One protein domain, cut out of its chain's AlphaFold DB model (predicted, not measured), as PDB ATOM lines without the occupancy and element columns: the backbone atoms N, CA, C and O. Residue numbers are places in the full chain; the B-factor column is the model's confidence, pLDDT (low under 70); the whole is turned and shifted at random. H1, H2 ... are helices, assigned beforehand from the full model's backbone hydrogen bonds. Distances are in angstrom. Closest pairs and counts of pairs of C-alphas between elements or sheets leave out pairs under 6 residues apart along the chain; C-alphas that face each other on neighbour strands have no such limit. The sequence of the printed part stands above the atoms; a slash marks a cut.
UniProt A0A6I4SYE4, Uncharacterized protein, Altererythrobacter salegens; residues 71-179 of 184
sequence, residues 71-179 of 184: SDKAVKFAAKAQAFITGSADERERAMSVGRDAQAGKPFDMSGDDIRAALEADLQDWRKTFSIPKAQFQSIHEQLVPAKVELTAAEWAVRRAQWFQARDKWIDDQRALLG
ATOM      1  N   SER A  71       6.541 -30.705 -21.579       71.38
ATOM      2  CA  SER A  71       5.079 -30.905 -21.494       71.38
ATOM      3  C   SER A  71       4.588 -32.340 -21.723       71.38
ATOM      4  O   SER A  71       3.628 -32.758 -21.083       71.38
ATOM      5  N   ASP A  72       5.259 -33.121 -22.570       83.75
ATOM      6  CA  ASP A  72       4.933 -34.529 -22.828       83.75
ATOM      7  C   ASP A  72       4.938 -35.402 -21.555       83.75
ATOM      8  O   ASP A  72       4.033 -36.220 -21.373       83.75
ATOM      9  N   LYS A  73       5.888 -35.203 -20.622       79.38
ATOM     10  CA  LYS A  73       5.879 -35.948 -19.348       79.38
ATOM     11  C   LYS A  73       4.707 -35.532 -18.461       79.38
ATOM     12  O   LYS A  73       4.082 -36.401 -17.859       79.38
ATOM     13  N   ALA A  74       4.395 -34.236 -18.411       84.19
ATOM     14  CA  ALA A  74       3.266 -33.712 -17.651       84.19
ATOM     15  C   ALA A  74       1.935 -34.294 -18.163       84.19
ATOM     16  O   ALA A  74       1.166 -34.858 -17.388       84.19
ATOM     17  N   VAL A  75       1.711 -34.275 -19.481       86.31
ATOM     18  CA  VAL A  75       0.518 -34.863 -20.117       86.31
ATOM     19  C   VAL A  75       0.419 -36.370 -19.843       86.31
ATOM     20  O   VAL A  75      -0.646 -36.855 -19.459       86.31
ATOM     21  N   LYS A  76       1.523 -37.119 -19.974       89.38
ATOM     22  CA  LYS A  76       1.551 -38.567 -19.693       89.38
ATOM     23  C   LYS A  76       1.294 -38.892 -18.222       89.38
ATOM     24  O   LYS A  76       0.594 -39.866 -17.942       89.38
ATOM     25  N   PHE A  77       1.828 -38.098 -17.293       90.19
ATOM     26  CA  PHE A  77       1.537 -38.252 -15.869       90.19
ATOM     27  C   PHE A  77       0.068 -37.940 -15.573       90.19
ATOM     28  O   PHE A  77      -0.593 -38.771 -14.961       90.19
ATOM     29  N   ALA A  78      -0.469 -36.817 -16.066       88.94
ATOM     30  CA  ALA A  78      -1.870 -36.433 -15.873       88.94
ATOM     31  C   ALA A  78      -2.841 -37.511 -16.372       88.94
ATOM     32  O   ALA A  78      -3.735 -37.920 -15.639       88.94
ATOM     33  N   ALA A  79      -2.639 -38.012 -17.596       91.94
ATOM     34  CA  ALA A  79      -3.484 -39.052 -18.177       91.94
ATOM     35  C   ALA A  79      -3.438 -40.355 -17.359       91.94
ATOM     36  O   ALA A  79      -4.476 -40.956 -17.089       91.94
ATOM     37  N   LYS A  80      -2.242 -40.766 -16.912       93.38
ATOM     38  CA  LYS A  80      -2.057 -41.938 -16.048       93.38
ATOM     39  C   LYS A  80      -2.702 -41.747 -14.672       93.38
ATOM     40  O   LYS A  80      -3.395 -42.643 -14.204       93.38
ATOM     41  N   ALA A  81      -2.490 -40.593 -14.045       93.38
ATOM     42  CA  ALA A  81      -3.058 -40.244 -12.749       93.38
ATOM     43  C   ALA A  81      -4.590 -40.212 -12.799       93.38
ATOM     44  O   ALA A  81      -5.235 -40.809 -11.943       93.38
ATOM     45  N   GLN A  82      -5.172 -39.604 -13.837       93.81
ATOM     46  CA  GLN A  82      -6.618 -39.581 -14.033       93.81
ATOM     47  C   GLN A  82      -7.181 -40.993 -14.226       93.81
ATOM     48  O   GLN A  82      -8.171 -41.345 -13.584       93.81
ATOM     49  N   ALA A  83      -6.545 -41.817 -15.068       95.50
ATOM     50  CA  ALA A  83      -6.961 -43.201 -15.288       95.50
ATOM     51  C   ALA A  83      -6.889 -44.037 -13.997       95.50
ATOM     52  O   ALA A  83      -7.816 -44.782 -13.703       95.50
ATOM     53  N   PHE A  84      -5.829 -43.865 -13.203       95.25
ATOM     54  CA  PHE A  84      -5.637 -44.552 -11.926       95.25
ATOM     55  C   PHE A  84      -6.639 -44.102 -10.851       95.25
ATOM     56  O   PHE A  84      -7.223 -44.948 -10.181       95.25
ATOM     57  N   ILE A  85      -6.899 -42.796 -10.708       94.38
ATOM     58  CA  ILE A  85      -7.927 -42.277  -9.786       94.38
ATOM     59  C   ILE A  85      -9.313 -42.798 -10.183       94.38
ATOM     60  O   ILE A  85     -10.038 -43.303  -9.334       94.38
ATOM     61  N   THR A  86      -9.658 -42.724 -11.472       95.56
ATOM     62  CA  THR A  86     -10.964 -43.176 -11.984       95.56
ATOM     63  C   THR A  86     -11.133 -44.688 -11.813       95.56
ATOM     64  O   THR A  86     -12.175 -45.138 -11.354       95.56
ATOM     65  N   GLY A  87     -10.099 -45.474 -12.129       95.56
ATOM     66  CA  GLY A  87     -10.110 -46.936 -12.012       95.56
ATOM     67  C   GLY A  87      -9.951 -47.483 -10.591       95.56
ATOM     68  O   GLY A  87      -9.900 -48.696 -10.443       95.56
ATOM     69  N   SER A  88      -9.841 -46.621  -9.575       96.25
ATOM     70  CA  SER A  88      -9.791 -47.006  -8.153       96.25
ATOM     71  C   SER A  88     -10.791 -46.223  -7.289       96.25
ATOM     72  O   SER A  88     -10.624 -46.117  -6.071       96.25
ATOM     73  N   ALA A  89     -11.796 -45.606  -7.921       96.00
ATOM     74  CA  ALA A  89     -12.767 -44.742  -7.255       96.00
ATOM     75  C   ALA A  89     -13.660 -45.525  -6.276       96.00
ATOM     76  O   ALA A  89     -13.855 -45.075  -5.145       96.00
ATOM     77  N   ASP A  90     -14.118 -46.713  -6.671       97.62
ATOM     78  CA  ASP A  90     -14.997 -47.570  -5.869       97.62
ATOM     79  C   ASP A  90     -14.244 -48.164  -4.664       97.62
ATOM     80  O   ASP A  90     -14.734 -48.140  -3.531       97.62
ATOM     81  N   GLU A  91     -13.010 -48.644  -4.864       97.19
ATOM     82  CA  GLU A  91     -12.140 -49.136  -3.790       97.19
ATOM     83  C   GLU A  91     -11.814 -48.032  -2.786       97.19
ATOM     84  O   GLU A  91     -11.838 -48.271  -1.574       97.19
ATOM     85  N   ARG A  92     -11.548 -46.820  -3.288       97.62
ATOM     86  CA  ARG A  92     -11.306 -45.619  -2.488       97.62
ATOM     87  C   ARG A  92     -12.528 -45.243  -1.663       97.62
ATOM     88  O   ARG A  92     -12.390 -45.016  -0.463       97.62
ATOM     89  N   GLU A  93     -13.710 -45.155  -2.273       97.81
ATOM     90  CA  GLU A  93     -14.943 -44.812  -1.557       97.81
ATOM     91  C   GLU A  93     -15.259 -45.858  -0.484       97.81
ATOM     92  O   GLU A  93     -15.504 -45.497   0.673       97.81
ATOM     93  N   ARG A  94     -15.152 -47.148  -0.824       97.69
ATOM     94  CA  ARG A  94     -15.328 -48.249   0.129       97.69
ATOM     95  C   ARG A  94     -14.331 -48.158   1.282       97.69
ATOM     96  O   ARG A  94     -14.751 -48.208   2.435       97.69
ATOM     97  N   ALA A  95     -13.036 -47.995   1.005       97.75
ATOM     98  CA  ALA A  95     -12.012 -47.872   2.041       97.75
ATOM     99  C   ALA A  95     -12.266 -46.660   2.948       97.75
ATOM    100  O   ALA A  95     -12.225 -46.789   4.170       97.75
ATOM    101  N   MET A  96     -12.609 -45.507   2.370       97.94
ATOM    102  CA  MET A  96     -12.959 -44.297   3.115       97.94
ATOM    103  C   MET A  96     -14.216 -44.480   3.972       97.94
ATOM    104  O   MET A  96     -14.255 -43.974   5.092       97.94
ATOM    105  N   SER A  97     -15.235 -45.206   3.501       98.00
ATOM    106  CA  SER A  97     -16.428 -45.462   4.315       98.00
ATOM    107  C   SER A  97     -16.148 -46.417   5.467       98.00
ATOM    108  O   SER A  97     -16.426 -46.061   6.609       98.00
ATOM    109  N   VAL A  98     -15.518 -47.567   5.201       97.81
ATOM    110  CA  VAL A  98     -15.175 -48.545   6.248       97.81
ATOM    111  C   VAL A  98     -14.209 -47.927   7.269       97.81
ATOM    112  O   VAL A  98     -14.374 -48.140   8.465       97.81
ATOM    113  N   GLY A  99     -13.268 -47.077   6.839       97.44
ATOM    114  CA  GLY A  99     -12.396 -46.314   7.737       97.44
ATOM    115  C   GLY A  99     -13.147 -45.329   8.645       97.44
ATOM    116  O   GLY A  99     -12.854 -45.265   9.836       97.44
ATOM    117  N   ARG A 100     -14.150 -44.600   8.126       97.75
ATOM    118  CA  ARG A 100     -15.018 -43.729   8.949       97.75
ATOM    119  C   ARG A 100     -15.867 -44.529   9.933       97.75
ATOM    120  O   ARG A 100     -16.022 -44.112  11.076       97.75
ATOM    121  N   ASP A 101     -16.431 -45.650   9.495       97.56
ATOM    122  CA  ASP A 101     -17.268 -46.489  10.351       97.56
ATOM    123  C   ASP A 101     -16.425 -47.146  11.462       97.56
ATOM    124  O   ASP A 101     -16.828 -47.105  12.623       97.56
ATOM    125  N   ALA A 102     -15.200 -47.590  11.153       97.50
ATOM    126  CA  ALA A 102     -14.212 -48.037  12.138       97.50
ATOM    127  C   ALA A 102     -13.831 -46.936  13.149       97.50
ATOM    128  O   ALA A 102     -13.854 -47.185  14.353       97.50
ATOM    129  N   GLN A 103     -13.549 -45.705  12.694       96.38
ATOM    130  CA  GLN A 103     -13.287 -44.554  13.582       96.38
ATOM    131  C   GLN A 103     -14.477 -44.217  14.489       96.38
ATOM    132  O   GLN A 103     -14.286 -43.768  15.615       96.38
ATOM    133  N   ALA A 104     -15.702 -44.434  14.009       97.19
ATOM    134  CA  ALA A 104     -16.931 -44.227  14.767       97.19
ATOM    135  C   ALA A 104     -17.313 -45.421  15.669       97.19
ATOM    136  O   ALA A 104     -18.379 -45.387  16.284       97.19
ATOM    137  N   GLY A 105     -16.496 -46.482  15.730       96.38
ATOM    138  CA  GLY A 105     -16.790 -47.696  16.499       96.38
ATOM    139  C   GLY A 105     -17.996 -48.492  15.982       96.38
ATOM    140  O   GLY A 105     -18.596 -49.261  16.733       96.38
ATOM    141  N   LYS A 106     -18.391 -48.293  14.721       97.62
ATOM    142  CA  LYS A 106     -19.518 -48.996  14.100       97.62
ATOM    143  C   LYS A 106     -19.086 -50.355  13.536       97.62
ATOM    144  O   LYS A 106     -17.946 -50.495  13.089       97.62
ATOM    145  N   PRO A 107     -19.997 -51.342  13.482       96.00
ATOM    146  CA  PRO A 107     -19.726 -52.621  12.837       96.00
ATOM    147  C   PRO A 107     -19.610 -52.476  11.313       96.00
ATOM    148  O   PRO A 107     -20.342 -51.704  10.694       96.00
ATOM    149  N   PHE A 108     -18.732 -53.275  10.713       97.12
ATOM    150  CA  PHE A 108     -18.568 -53.427   9.267       97.12
ATOM    151  C   PHE A 108     -18.198 -54.884   8.941       97.12
ATOM    152  O   PHE A 108     -17.596 -55.575   9.760       97.12
ATOM    153  N   ASP A 109     -18.560 -55.351   7.747       95.31
ATOM    154  CA  ASP A 109     -18.427 -56.756   7.334       95.31
ATOM    155  C   ASP A 109     -17.156 -56.983   6.495       95.31
ATOM    156  O   ASP A 109     -17.204 -57.151   5.274       95.31
ATOM    157  N   MET A 110     -15.988 -56.871   7.139       95.56
ATOM    158  CA  MET A 110     -14.676 -57.191   6.552       95.56
ATOM    159  C   MET A 110     -13.712 -57.692   7.635       95.56
ATOM    160  O   MET A 110     -13.612 -57.078   8.700       95.56
ATOM    161  N   SER A 111     -12.963 -58.766   7.362       97.44
ATOM    162  CA  SER A 111     -11.909 -59.226   8.275       97.44
ATOM    163  C   SER A 111     -10.656 -58.343   8.189       97.44
ATOM    164  O   SER A 111     -10.438 -57.635   7.203       97.44
ATOM    165  N   GLY A 112      -9.801 -58.393   9.217       95.69
ATOM    166  CA  GLY A 112      -8.521 -57.676   9.202       95.69
ATOM    167  C   GLY A 112      -7.597 -58.146   8.077       95.69
ATOM    168  O   GLY A 112      -6.979 -57.314   7.412       95.69
ATOM    169  N   ASP A 113      -7.576 -59.454   7.805       96.44
ATOM    170  CA  ASP A 113      -6.765 -60.049   6.740       96.44
ATOM    171  C   ASP A 113      -7.243 -59.619   5.345       96.44
ATOM    172  O   ASP A 113      -6.412 -59.280   4.502       96.44
ATOM    173  N   ASP A 114      -8.559 -59.535   5.109       97.38
ATOM    174  CA  ASP A 114      -9.109 -59.044   3.835       97.38
ATOM    175  C   ASP A 114      -8.731 -57.578   3.584       97.38
ATOM    176  O   ASP A 114      -8.345 -57.202   2.474       97.38
ATOM    177  N   ILE A 115      -8.824 -56.729   4.616       97.69
ATOM    178  CA  ILE A 115      -8.479 -55.304   4.506       97.69
ATOM    179  C   ILE A 115      -6.972 -55.137   4.286       97.69
ATOM    180  O   ILE A 115      -6.564 -54.329   3.448       97.69
ATOM    181  N   ARG A 116      -6.149 -55.915   4.999       97.25
ATOM    182  CA  ARG A 116      -4.696 -55.936   4.828       97.25
ATOM    183  C   ARG A 116      -4.304 -56.381   3.419       97.25
ATOM    184  O   ARG A 116      -3.533 -55.682   2.769       97.25
ATOM    185  N   ALA A 117      -4.843 -57.497   2.932       97.19
ATOM    186  CA  ALA A 117      -4.551 -58.012   1.596       97.19
ATOM    187  C   ALA A 117      -4.979 -57.019   0.500       97.19
ATOM    188  O   ALA A 117      -4.256 -56.824  -0.480       97.19
ATOM    189  N   ALA A 118      -6.112 -56.334   0.689       97.75
ATOM    190  CA  ALA A 118      -6.548 -55.270  -0.207       97.75
ATOM    191  C   ALA A 118      -5.593 -54.058  -0.183       97.75
ATOM    192  O   ALA A 118      -5.224 -53.563  -1.243       97.75
ATOM    193  N   LEU A 119      -5.118 -53.626   0.993       97.44
ATOM    194  CA  LEU A 119      -4.111 -52.563   1.121       97.44
ATOM    195  C   LEU A 119      -2.766 -52.949   0.476       97.44
ATOM    196  O   LEU A 119      -2.166 -52.139  -0.230       97.44
ATOM    197  N   GLU A 120      -2.299 -54.188   0.665       97.38
ATOM    198  CA  GLU A 120      -1.102 -54.712  -0.008       97.38
ATOM    199  C   GLU A 120      -1.267 -54.689  -1.543       97.38
ATOM    200  O   GLU A 120      -0.333 -54.316  -2.263       97.38
ATOM    201  N   ALA A 121      -2.460 -55.012  -2.061       97.88
ATOM    202  CA  ALA A 121      -2.776 -54.919  -3.486       97.88
ATOM    203  C   ALA A 121      -2.804 -53.464  -3.998       97.88
ATOM    204  O   ALA A 121      -2.136 -53.173  -4.996       97.88
ATOM    205  N   ASP A 122      -3.488 -52.550  -3.297       97.56
ATOM    206  CA  ASP A 122      -3.561 -51.117  -3.635       97.56
ATOM    207  C   ASP A 122      -2.152 -50.493  -3.722       97.56
ATOM    208  O   ASP A 122      -1.834 -49.739  -4.649       97.56
ATOM    209  N   LEU A 123      -1.280 -50.841  -2.767       96.50
ATOM    210  CA  LEU A 123       0.115 -50.401  -2.716       96.50
ATOM    211  C   LEU A 123       0.930 -50.934  -3.902       96.50
ATOM    212  O   LEU A 123       1.693 -50.185  -4.521       96.50
ATOM    213  N   GLN A 124       0.787 -52.220  -4.239       97.06
ATOM    214  CA  GLN A 124       1.489 -52.812  -5.382       97.06
ATOM    215  C   GLN A 124       1.008 -52.242  -6.718       97.06
ATOM    216  O   GLN A 124       1.827 -52.115  -7.632       97.06
ATOM    217  N   ASP A 125      -0.276 -51.906  -6.858       97.06
ATOM    218  CA  ASP A 125      -0.788 -51.305  -8.090       97.06
ATOM    219  C   ASP A 125      -0.303 -49.864  -8.272       97.06
ATOM    220  O   ASP A 125       0.278 -49.549  -9.313       97.06
ATOM    221  N   TRP A 126      -0.383 -49.028  -7.228       95.56
ATOM    222  CA  TRP A 126       0.230 -47.692  -7.230       95.56
ATOM    223  C   TRP A 126       1.713 -47.755  -7.620       95.56
ATOM    224  O   TRP A 126       2.162 -47.068  -8.544       95.56
ATOM    225  N   ARG A 127       2.473 -48.661  -6.989       94.88
ATOM    226  CA  ARG A 127       3.895 -48.864  -7.280       94.88
ATOM    227  C   ARG A 127       4.145 -49.230  -8.747       94.88
ATOM    228  O   ARG A 127       5.066 -48.683  -9.351       94.88
ATOM    229  N   LYS A 128       3.371 -50.157  -9.322       95.31
ATOM    230  CA  LYS A 128       3.506 -50.569 -10.733       95.31
ATOM    231  C   LYS A 128       3.143 -49.420 -11.668       95.31
ATOM    232  O   LYS A 128       3.941 -49.072 -12.541       95.31
ATOM    233  N   THR A 129       1.984 -48.805 -11.445       94.62
ATOM    234  CA  THR A 129       1.440 -47.715 -12.254       94.62
ATOM    235  C   THR A 129       2.421 -46.551 -12.329       94.62
ATOM    236  O   THR A 129       2.825 -46.164 -13.430       94.62
ATOM    237  N   PHE A 130       2.897 -46.038 -11.194       91.88
ATOM    238  CA  PHE A 130       3.814 -44.893 -11.153       91.88
ATOM    239  C   PHE A 130       5.303 -45.273 -11.193       91.88
ATOM    240  O   PHE A 130       6.152 -44.391 -11.244       91.88
ATOM    241  N   SER A 131       5.626 -46.570 -11.271       93.06
ATOM    242  CA  SER A 131       7.003 -47.095 -11.339       93.06
ATOM    243  C   SER A 131       7.875 -46.710 -10.132       93.06
ATOM    244  O   SER A 131       9.076 -46.476 -10.268       93.06
ATOM    245  N   ILE A 132       7.265 -46.687  -8.943       87.62
ATOM    246  CA  ILE A 132       7.891 -46.254  -7.689       87.62
ATOM    247  C   ILE A 132       9.118 -47.138  -7.356       87.62
ATOM    248  O   ILE A 132       8.998 -48.377  -7.333       87.62
ATOM    249  N   PRO A 133      10.298 -46.539  -7.083       89.75
ATOM    250  CA  PRO A 133      11.524 -47.258  -6.742       89.75
ATOM    251  C   PRO A 133      11.342 -48.271  -5.607       89.75
ATOM    252  O   PRO A 133      10.680 -48.003  -4.605       89.75
ATOM    253  N   LYS A 134      11.987 -49.444  -5.720       89.50
ATOM    254  CA  LYS A 134      11.825 -50.538  -4.741       89.50
ATOM    255  C   LYS A 134      12.153 -50.101  -3.306       89.50
ATOM    256  O   LYS A 134      11.433 -50.496  -2.401       89.50
ATOM    257  N   ALA A 135      13.208 -49.310  -3.099       88.00
ATOM    258  CA  ALA A 135      13.623 -48.872  -1.762       88.00
ATOM    259  C   ALA A 135      12.573 -47.966  -1.093       88.00
ATOM    260  O   ALA A 135      12.165 -48.227   0.036       88.00
ATOM    261  N   GLN A 136      12.071 -46.966  -1.822       85.44
ATOM    262  CA  GLN A 136      10.997 -46.085  -1.358       85.44
ATOM    263  C   GLN A 136       9.715 -46.880  -1.083       85.44
ATOM    264  O   GLN A 136       9.130 -46.758  -0.011       85.44
ATOM    265  N   PHE A 137       9.325 -47.758  -2.015       89.06
ATOM    266  CA  PHE A 137       8.166 -48.627  -1.841       89.06
ATOM    267  C   PHE A 137       8.267 -49.502  -0.586       89.06
ATOM    268  O   PHE A 137       7.286 -49.621   0.137       89.06
ATOM    269  N   GLN A 138       9.430 -50.107  -0.310       91.06
ATOM    270  CA  GLN A 138       9.618 -50.917   0.898       91.06
ATOM    271  C   GLN A 138       9.455 -50.074   2.166       91.06
ATOM    272  O   GLN A 138       8.739 -50.503   3.059       91.06
ATOM    273  N   SER A 139      10.005 -48.856   2.217       88.75
ATOM    274  CA  SER A 139       9.826 -47.973   3.379       88.75
ATOM    275  C   SER A 139       8.352 -47.622   3.635       88.75
ATOM    276  O   SER A 139       7.891 -47.700   4.771       88.75
ATOM    277  N   ILE A 140       7.588 -47.306   2.583       88.38
ATOM    278  CA  ILE A 140       6.144 -47.018   2.669       88.38
ATOM    279  C   ILE A 140       5.361 -48.272   3.085       88.38
ATOM    280  O   ILE A 140       4.480 -48.218   3.944       88.38
ATOM    281  N   HIS A 141       5.703 -49.419   2.498       92.56
ATOM    282  CA  HIS A 141       5.073 -50.703   2.784       92.56
ATOM    283  C   HIS A 141       5.337 -51.167   4.220       92.56
ATOM    284  O   HIS A 141       4.421 -51.654   4.865       92.56
ATOM    285  N   GLU A 142       6.547 -51.012   4.754       91.44
ATOM    286  CA  GLU A 142       6.867 -51.358   6.146       91.44
ATOM    287  C   GLU A 142       6.131 -50.458   7.149       91.44
ATOM    288  O   GLU A 142       5.699 -50.935   8.199       91.44
ATOM    289  N   GLN A 143       5.932 -49.177   6.812       88.56
ATOM    290  CA  GLN A 143       5.149 -48.245   7.625       88.56
ATOM    291  C   GLN A 143       3.663 -48.627   7.651       88.56
ATOM    292  O   GLN A 143       3.090 -48.740   8.736       88.56
ATOM    293  N   LEU A 144       3.045 -48.847   6.484       90.12
ATOM    294  CA  LEU A 144       1.613 -49.150   6.350       90.12
ATOM    295  C   LEU A 144       1.257 -50.606   6.676       90.12
ATOM    296  O   LEU A 144       0.192 -50.855   7.236       90.12
ATOM    297  N   VAL A 145       2.143 -51.555   6.381       92.62
ATOM    298  CA  VAL A 145       1.932 -53.005   6.517       92.62
ATOM    299  C   VAL A 145       3.073 -53.638   7.343       92.62
ATOM    300  O   VAL A 145       3.932 -54.352   6.815       92.62
ATOM    301  N   PRO A 146       3.127 -53.365   8.660       90.38
ATOM    302  CA  PRO A 146       4.185 -53.831   9.547       90.38
ATOM    303  C   PRO A 146       4.105 -55.345   9.750       90.38
ATOM    304  O   PRO A 146       3.127 -55.876  10.269       90.38
ATOM    305  N   ALA A 147       5.181 -56.056   9.418       85.94
ATOM    306  CA  ALA A 147       5.213 -57.521   9.457       85.94
ATOM    307  C   ALA A 147       5.098 -58.152  10.864       85.94
ATOM    308  O   ALA A 147       4.958 -59.368  10.964       85.94
ATOM    309  N   LYS A 148       5.214 -57.360  11.940       84.12
ATOM    310  CA  LYS A 148       5.296 -57.830  13.339       84.12
ATOM    311  C   LYS A 148       4.232 -57.237  14.271       84.12
ATOM    312  O   LYS A 148       4.366 -57.368  15.483       84.12
ATOM    313  N   VAL A 149       3.227 -56.549  13.730       86.19
ATOM    314  CA  VAL A 149       2.152 -55.941  14.524       86.19
ATOM    315  C   VAL A 149       0.829 -56.537  14.070       86.19
ATOM    316  O   VAL A 149       0.442 -56.384  12.912       86.19
ATOM    317  N   GLU A 150       0.149 -57.225  14.982       91.31
ATOM    318  CA  GLU A 150      -1.237 -57.635  14.784       91.31
ATOM    319  C   GLU A 150      -2.129 -56.416  15.031       91.31
ATOM    320  O   GLU A 150      -2.231 -55.929  16.154       91.31
ATOM    321  N   LEU A 151      -2.720 -55.893  13.958       93.38
ATOM    322  CA  LEU A 151      -3.715 -54.825  14.011       93.38
ATOM    323  C   LEU A 151      -5.115 -55.433  13.901       93.38
ATOM    324  O   LEU A 151      -5.342 -56.380  13.140       93.38
ATOM    325  N   THR A 152      -6.068 -54.855  14.622       96.44
ATOM    326  CA  THR A 152      -7.490 -55.188  14.504       96.44
ATOM    327  C   THR A 152      -8.032 -54.830  13.116       96.44
ATOM    328  O   THR A 152      -7.475 -54.003  12.389       96.44
ATOM    329  N   ALA A 153      -9.183 -55.401  12.744       97.06
ATOM    330  CA  ALA A 153      -9.866 -55.036  11.500       97.06
ATOM    331  C   ALA A 153     -10.189 -53.530  11.424       97.06
ATOM    332  O   ALA A 153     -10.115 -52.936  10.350       97.06
ATOM    333  N   ALA A 154     -10.498 -52.898  12.564       97.31
ATOM    334  CA  ALA A 154     -10.767 -51.465  12.639       97.31
ATOM    335  C   ALA A 154      -9.510 -50.638  12.332       97.31
ATOM    336  O   ALA A 154      -9.556 -49.725  11.513       97.31
ATOM    337  N   GLU A 155      -8.366 -50.992  12.915       96.12
ATOM    338  CA  GLU A 155      -7.095 -50.316  12.644       96.12
ATOM    339  C   GLU A 155      -6.656 -50.489  11.185       96.12
ATOM    340  O   GLU A 155      -6.278 -49.505  10.547       96.12
ATOM    341  N   TRP A 156      -6.788 -51.692  10.609       97.06
ATOM    342  CA  TRP A 156      -6.547 -51.907   9.177       97.06
ATOM    343  C   TRP A 156      -7.473 -51.061   8.293       97.06
ATOM    344  O   TRP A 156      -7.005 -50.483   7.310       97.06
ATOM    345  N   ALA A 157      -8.761 -50.935   8.637       97.69
ATOM    346  CA  ALA A 157      -9.714 -50.104   7.897       97.69
ATOM    347  C   ALA A 157      -9.307 -48.625   7.889       97.69
ATOM    348  O   ALA A 157      -9.250 -48.000   6.827       97.69
ATOM    349  N   VAL A 158      -8.972 -48.077   9.062       96.06
ATOM    350  CA  VAL A 158      -8.483 -46.696   9.196       96.06
ATOM    351  C   VAL A 158      -7.213 -46.489   8.381       96.06
ATOM    352  O   VAL A 158      -7.095 -45.505   7.651       96.06
ATOM    353  N   ARG A 159      -6.285 -47.442   8.442       95.31
ATOM    354  CA  ARG A 159      -4.990 -47.366   7.766       95.31
ATOM    355  C   ARG A 159      -5.098 -47.466   6.247       95.31
ATOM    356  O   ARG A 159      -4.391 -46.756   5.533       95.31
ATOM    357  N   ARG A 160      -6.036 -48.272   5.737       97.00
ATOM    358  CA  ARG A 160      -6.364 -48.315   4.306       97.00
ATOM    359  C   ARG A 160      -7.003 -47.002   3.838       97.00
ATOM    360  O   ARG A 160      -6.623 -46.498   2.788       97.00
ATOM    361  N   ALA A 161      -7.898 -46.397   4.623       97.00
ATOM    362  CA  ALA A 161      -8.449 -45.073   4.310       97.00
ATOM    363  C   ALA A 161      -7.367 -43.972   4.295       97.00
ATOM    364  O   ALA A 161      -7.308 -43.172   3.361       97.00
ATOM    365  N   GLN A 162      -6.471 -43.968   5.288       94.38
ATOM    366  CA  GLN A 162      -5.311 -43.070   5.357       94.38
ATOM    367  C   GLN A 162      -4.376 -43.226   4.150       94.38
ATOM    368  O   GLN A 162      -3.913 -42.227   3.600       94.38
ATOM    369  N   TRP A 163      -4.139 -44.461   3.691       94.88
ATOM    370  CA  TRP A 163      -3.381 -44.719   2.468       94.88
ATOM    371  C   TRP A 163      -3.994 -44.008   1.254       94.88
ATOM    372  O   TRP A 163      -3.278 -43.295   0.556       94.88
ATOM    373  N   PHE A 164      -5.307 -44.128   1.027       96.19
ATOM    374  CA  PHE A 164      -5.969 -43.427  -0.081       96.19
ATOM    375  C   PHE A 164      -5.817 -41.899   0.013       96.19
ATOM    376  O   PHE A 164      -5.530 -41.264  -0.999       96.19
ATOM    377  N   GLN A 165      -5.917 -41.313   1.212       94.06
ATOM    378  CA  GLN A 165      -5.687 -39.874   1.424       94.06
ATOM    379  C   GLN A 165      -4.251 -39.454   1.064       94.06
ATOM    380  O   GLN A 165      -4.052 -38.500   0.311       94.06
ATOM    381  N   ALA A 166      -3.248 -40.183   1.563       90.75
ATOM    382  CA  ALA A 166      -1.837 -39.909   1.294       90.75
ATOM    383  C   ALA A 166      -1.478 -40.083  -0.191       90.75
ATOM    384  O   ALA A 166      -0.754 -39.271  -0.765       90.75
ATOM    385  N   ARG A 167      -2.020 -41.126  -0.823       93.50
ATOM    386  CA  ARG A 167      -1.875 -41.436  -2.247       93.50
ATOM    387  C   ARG A 167      -2.444 -40.327  -3.130       93.50
ATOM    388  O   ARG A 167      -1.776 -39.907  -4.070       93.50
ATOM    389  N   ASP A 168      -3.651 -39.850  -2.827       93.81
ATOM    390  CA  ASP A 168      -4.283 -38.753  -3.566       93.81
ATOM    391  C   ASP A 168      -3.467 -37.458  -3.416       93.81
ATOM    392  O   ASP A 168      -3.115 -36.841  -4.419       93.81
ATOM    393  N   LYS A 169      -3.057 -37.114  -2.183       90.69
ATOM    394  CA  LYS A 169      -2.172 -35.970  -1.921       90.69
ATOM    395  C   LYS A 169      -0.851 -36.070  -2.690       90.69
ATOM    396  O   LYS A 169      -0.419 -35.082  -3.276       90.69
ATOM    397  N   TRP A 170      -0.218 -37.245  -2.726       90.12
ATOM    398  CA  TRP A 170       1.001 -37.456  -3.511       90.12
ATOM    399  C   TRP A 170       0.745 -37.229  -5.009       90.12
ATOM    400  O   TRP A 170       1.551 -36.572  -5.659       90.12
ATOM    401  N   ILE A 171      -0.384 -37.694  -5.561       91.00
ATOM    402  CA  ILE A 171      -0.736 -37.432  -6.968       91.00
ATOM    403  C   ILE A 171      -0.891 -35.924  -7.222       91.00
ATOM    404  O   ILE A 171      -0.357 -35.428  -8.215       91.00
ATOM    405  N   ASP A 172      -1.581 -35.193  -6.346       89.81
ATOM    406  CA  ASP A 172      -1.784 -33.747  -6.497       89.81
ATOM    407  C   ASP A 172      -0.484 -32.947  -6.341       89.81
ATOM    408  O   ASP A 172      -0.224 -32.036  -7.132       89.81
ATOM    409  N   ASP A 173       0.388 -33.331  -5.406       86.19
ATOM    410  CA  ASP A 173       1.713 -32.727  -5.263       86.19
ATOM    411  C   ASP A 173       2.563 -32.967  -6.530       86.19
ATOM    412  O   ASP A 173       3.171 -32.032  -7.055       86.19
ATOM    413  N   GLN A 174       2.545 -34.178  -7.106       86.62
ATOM    414  CA  GLN A 174       3.218 -34.465  -8.383       86.62
ATOM    415  C   GLN A 174       2.620 -33.667  -9.557       86.62
ATOM    416  O   GLN A 174       3.364 -33.181 -10.412       86.62
ATOM    417  N   ARG A 175       1.292 -33.466  -9.601       87.69
ATOM    418  CA  ARG A 175       0.642 -32.584 -10.594       87.69
ATOM    419  C   ARG A 175       1.146 -31.147 -10.469       87.69
ATOM    420  O   ARG A 175       1.530 -30.556 -11.479       87.69
ATOM    421  N   ALA A 176       1.207 -30.619  -9.247       86.56
ATOM    422  CA  ALA A 176       1.687 -29.268  -8.975       86.56
ATOM    423  C   ALA A 176       3.156 -29.076  -9.399       86.56
ATOM    424  O   ALA A 176       3.477 -28.081 -10.049       86.56
ATOM    425  N   LEU A 177       4.034 -30.051  -9.120       83.62
ATOM    426  CA  LEU A 177       5.439 -30.031  -9.565       83.62
ATOM    427  C   LEU A 177       5.591 -30.031 -11.094       83.62
ATOM    428  O   LEU A 177       6.538 -29.456 -11.627       83.62
ATOM    429  N   LEU A 178       4.641 -30.637 -11.803       83.69
ATOM    430  CA  LEU A 178       4.580 -30.672 -13.264       83.69
ATOM    431  C   LEU A 178       3.894 -29.440 -13.885       83.69
ATOM    432  O   LEU A 178       3.733 -29.388 -15.107       83.69
ATOM    433  N   GLY A 179       3.477 -28.459 -13.077       84.81
ATOM    434  CA  GLY A 179       2.731 -27.283 -13.536       84.81
ATOM    435  C   GLY A 179       1.310 -27.600 -14.014       84.81
ATOM    436  O   GLY A 179       0.711 -26.809 -14.742       84.81
TER     437      GLY A 179
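Overview. This is residues 71 to 179 of the 184 residues of an uncharacterized protein of Altererythrobacter salegens (UniProt A0A6I4SYE4). One long helix, H5, forms the core, with H1 and H2, joined end to end at an angle, covering one side of it and H3 running side by side with it on another. The short H4 folds back beside H3, on the side of the domain away from H1 and H2. The printed part has 109 residues with five named helices, in the order H1, H2, H3, H4, H5, and no named strand; the class is all helix. The whole is compact, with a radius of gyration of the C-alphas of 14.8 A, yet elongated, spanning 47 by 27 by 18 A.

Along the chain. H1 holds residues 71 to 86 and begins at C-alpha 71, (5.079, -30.905, -21.494); it is 22.3 A from first to last C-alpha. H2, residues 89 to 103, measures 20.8 A. H3, residues 112 to 130, measures 27.0 A and begins at C-alpha 112, (-8.521, -57.676, 9.202). H4, residues 134 to 144, measures 15.1 A. H5, residues 153 to 177, is the longest helix at 36.1 A and ends at C-alpha 177, (5.439, -30.031, -9.565).

Arrangement. H5 is the hub, touching H1, H2 and H3. Residues 74 to 81 of H1 touch H5 at a shallow tilt of 23 degrees, opposite ways; the closest C-alphas, of Ala 81 and Ile 171, are 6.8 A apart. H2 touches residues 154 to 164 of H5 at a steep tilt of 49 degrees, opposite ways, with the C-alphas of Gly 99 and Val 158 closest at 4.2 A. H1 and H2 meet only through their link. Residues 112 to 119 of H3 touch H5 at a shallow tilt of 14 degrees, the same way; the closest C-alphas, of Gly 112 and Ala 153, are 3.7 A apart. H1, H3 and H5 form a bundle, helices at shallow tilts to one another, though H1 and H3 are close but not clearly touching, 7.7 A between the C-alphas of Lys 80 and Thr 129. H3 and H4 form a helical hairpin and only just touch, with 3 pairs of C-alphas within 8 A, closest at Arg 127 and Phe 137, 6.9 A. H4 is apart from H1 and H2. In the five helices, every O i to N i+4 pair is within hydrogen-bond range.

Size, cuts and confidence. The C-alphas farthest apart, of Ser 71 and Pro 107, are 47.6 A from each other, while those of Ser 71 and Gly 179 are 9.1 A apart. The printed part has no cut. The links H1 to H2 and H3 to H4 are tight, and H2 to H3 and H4 to H5 are short. The mean pLDDT of the printed part is 93.1, and no printed residue is under 70.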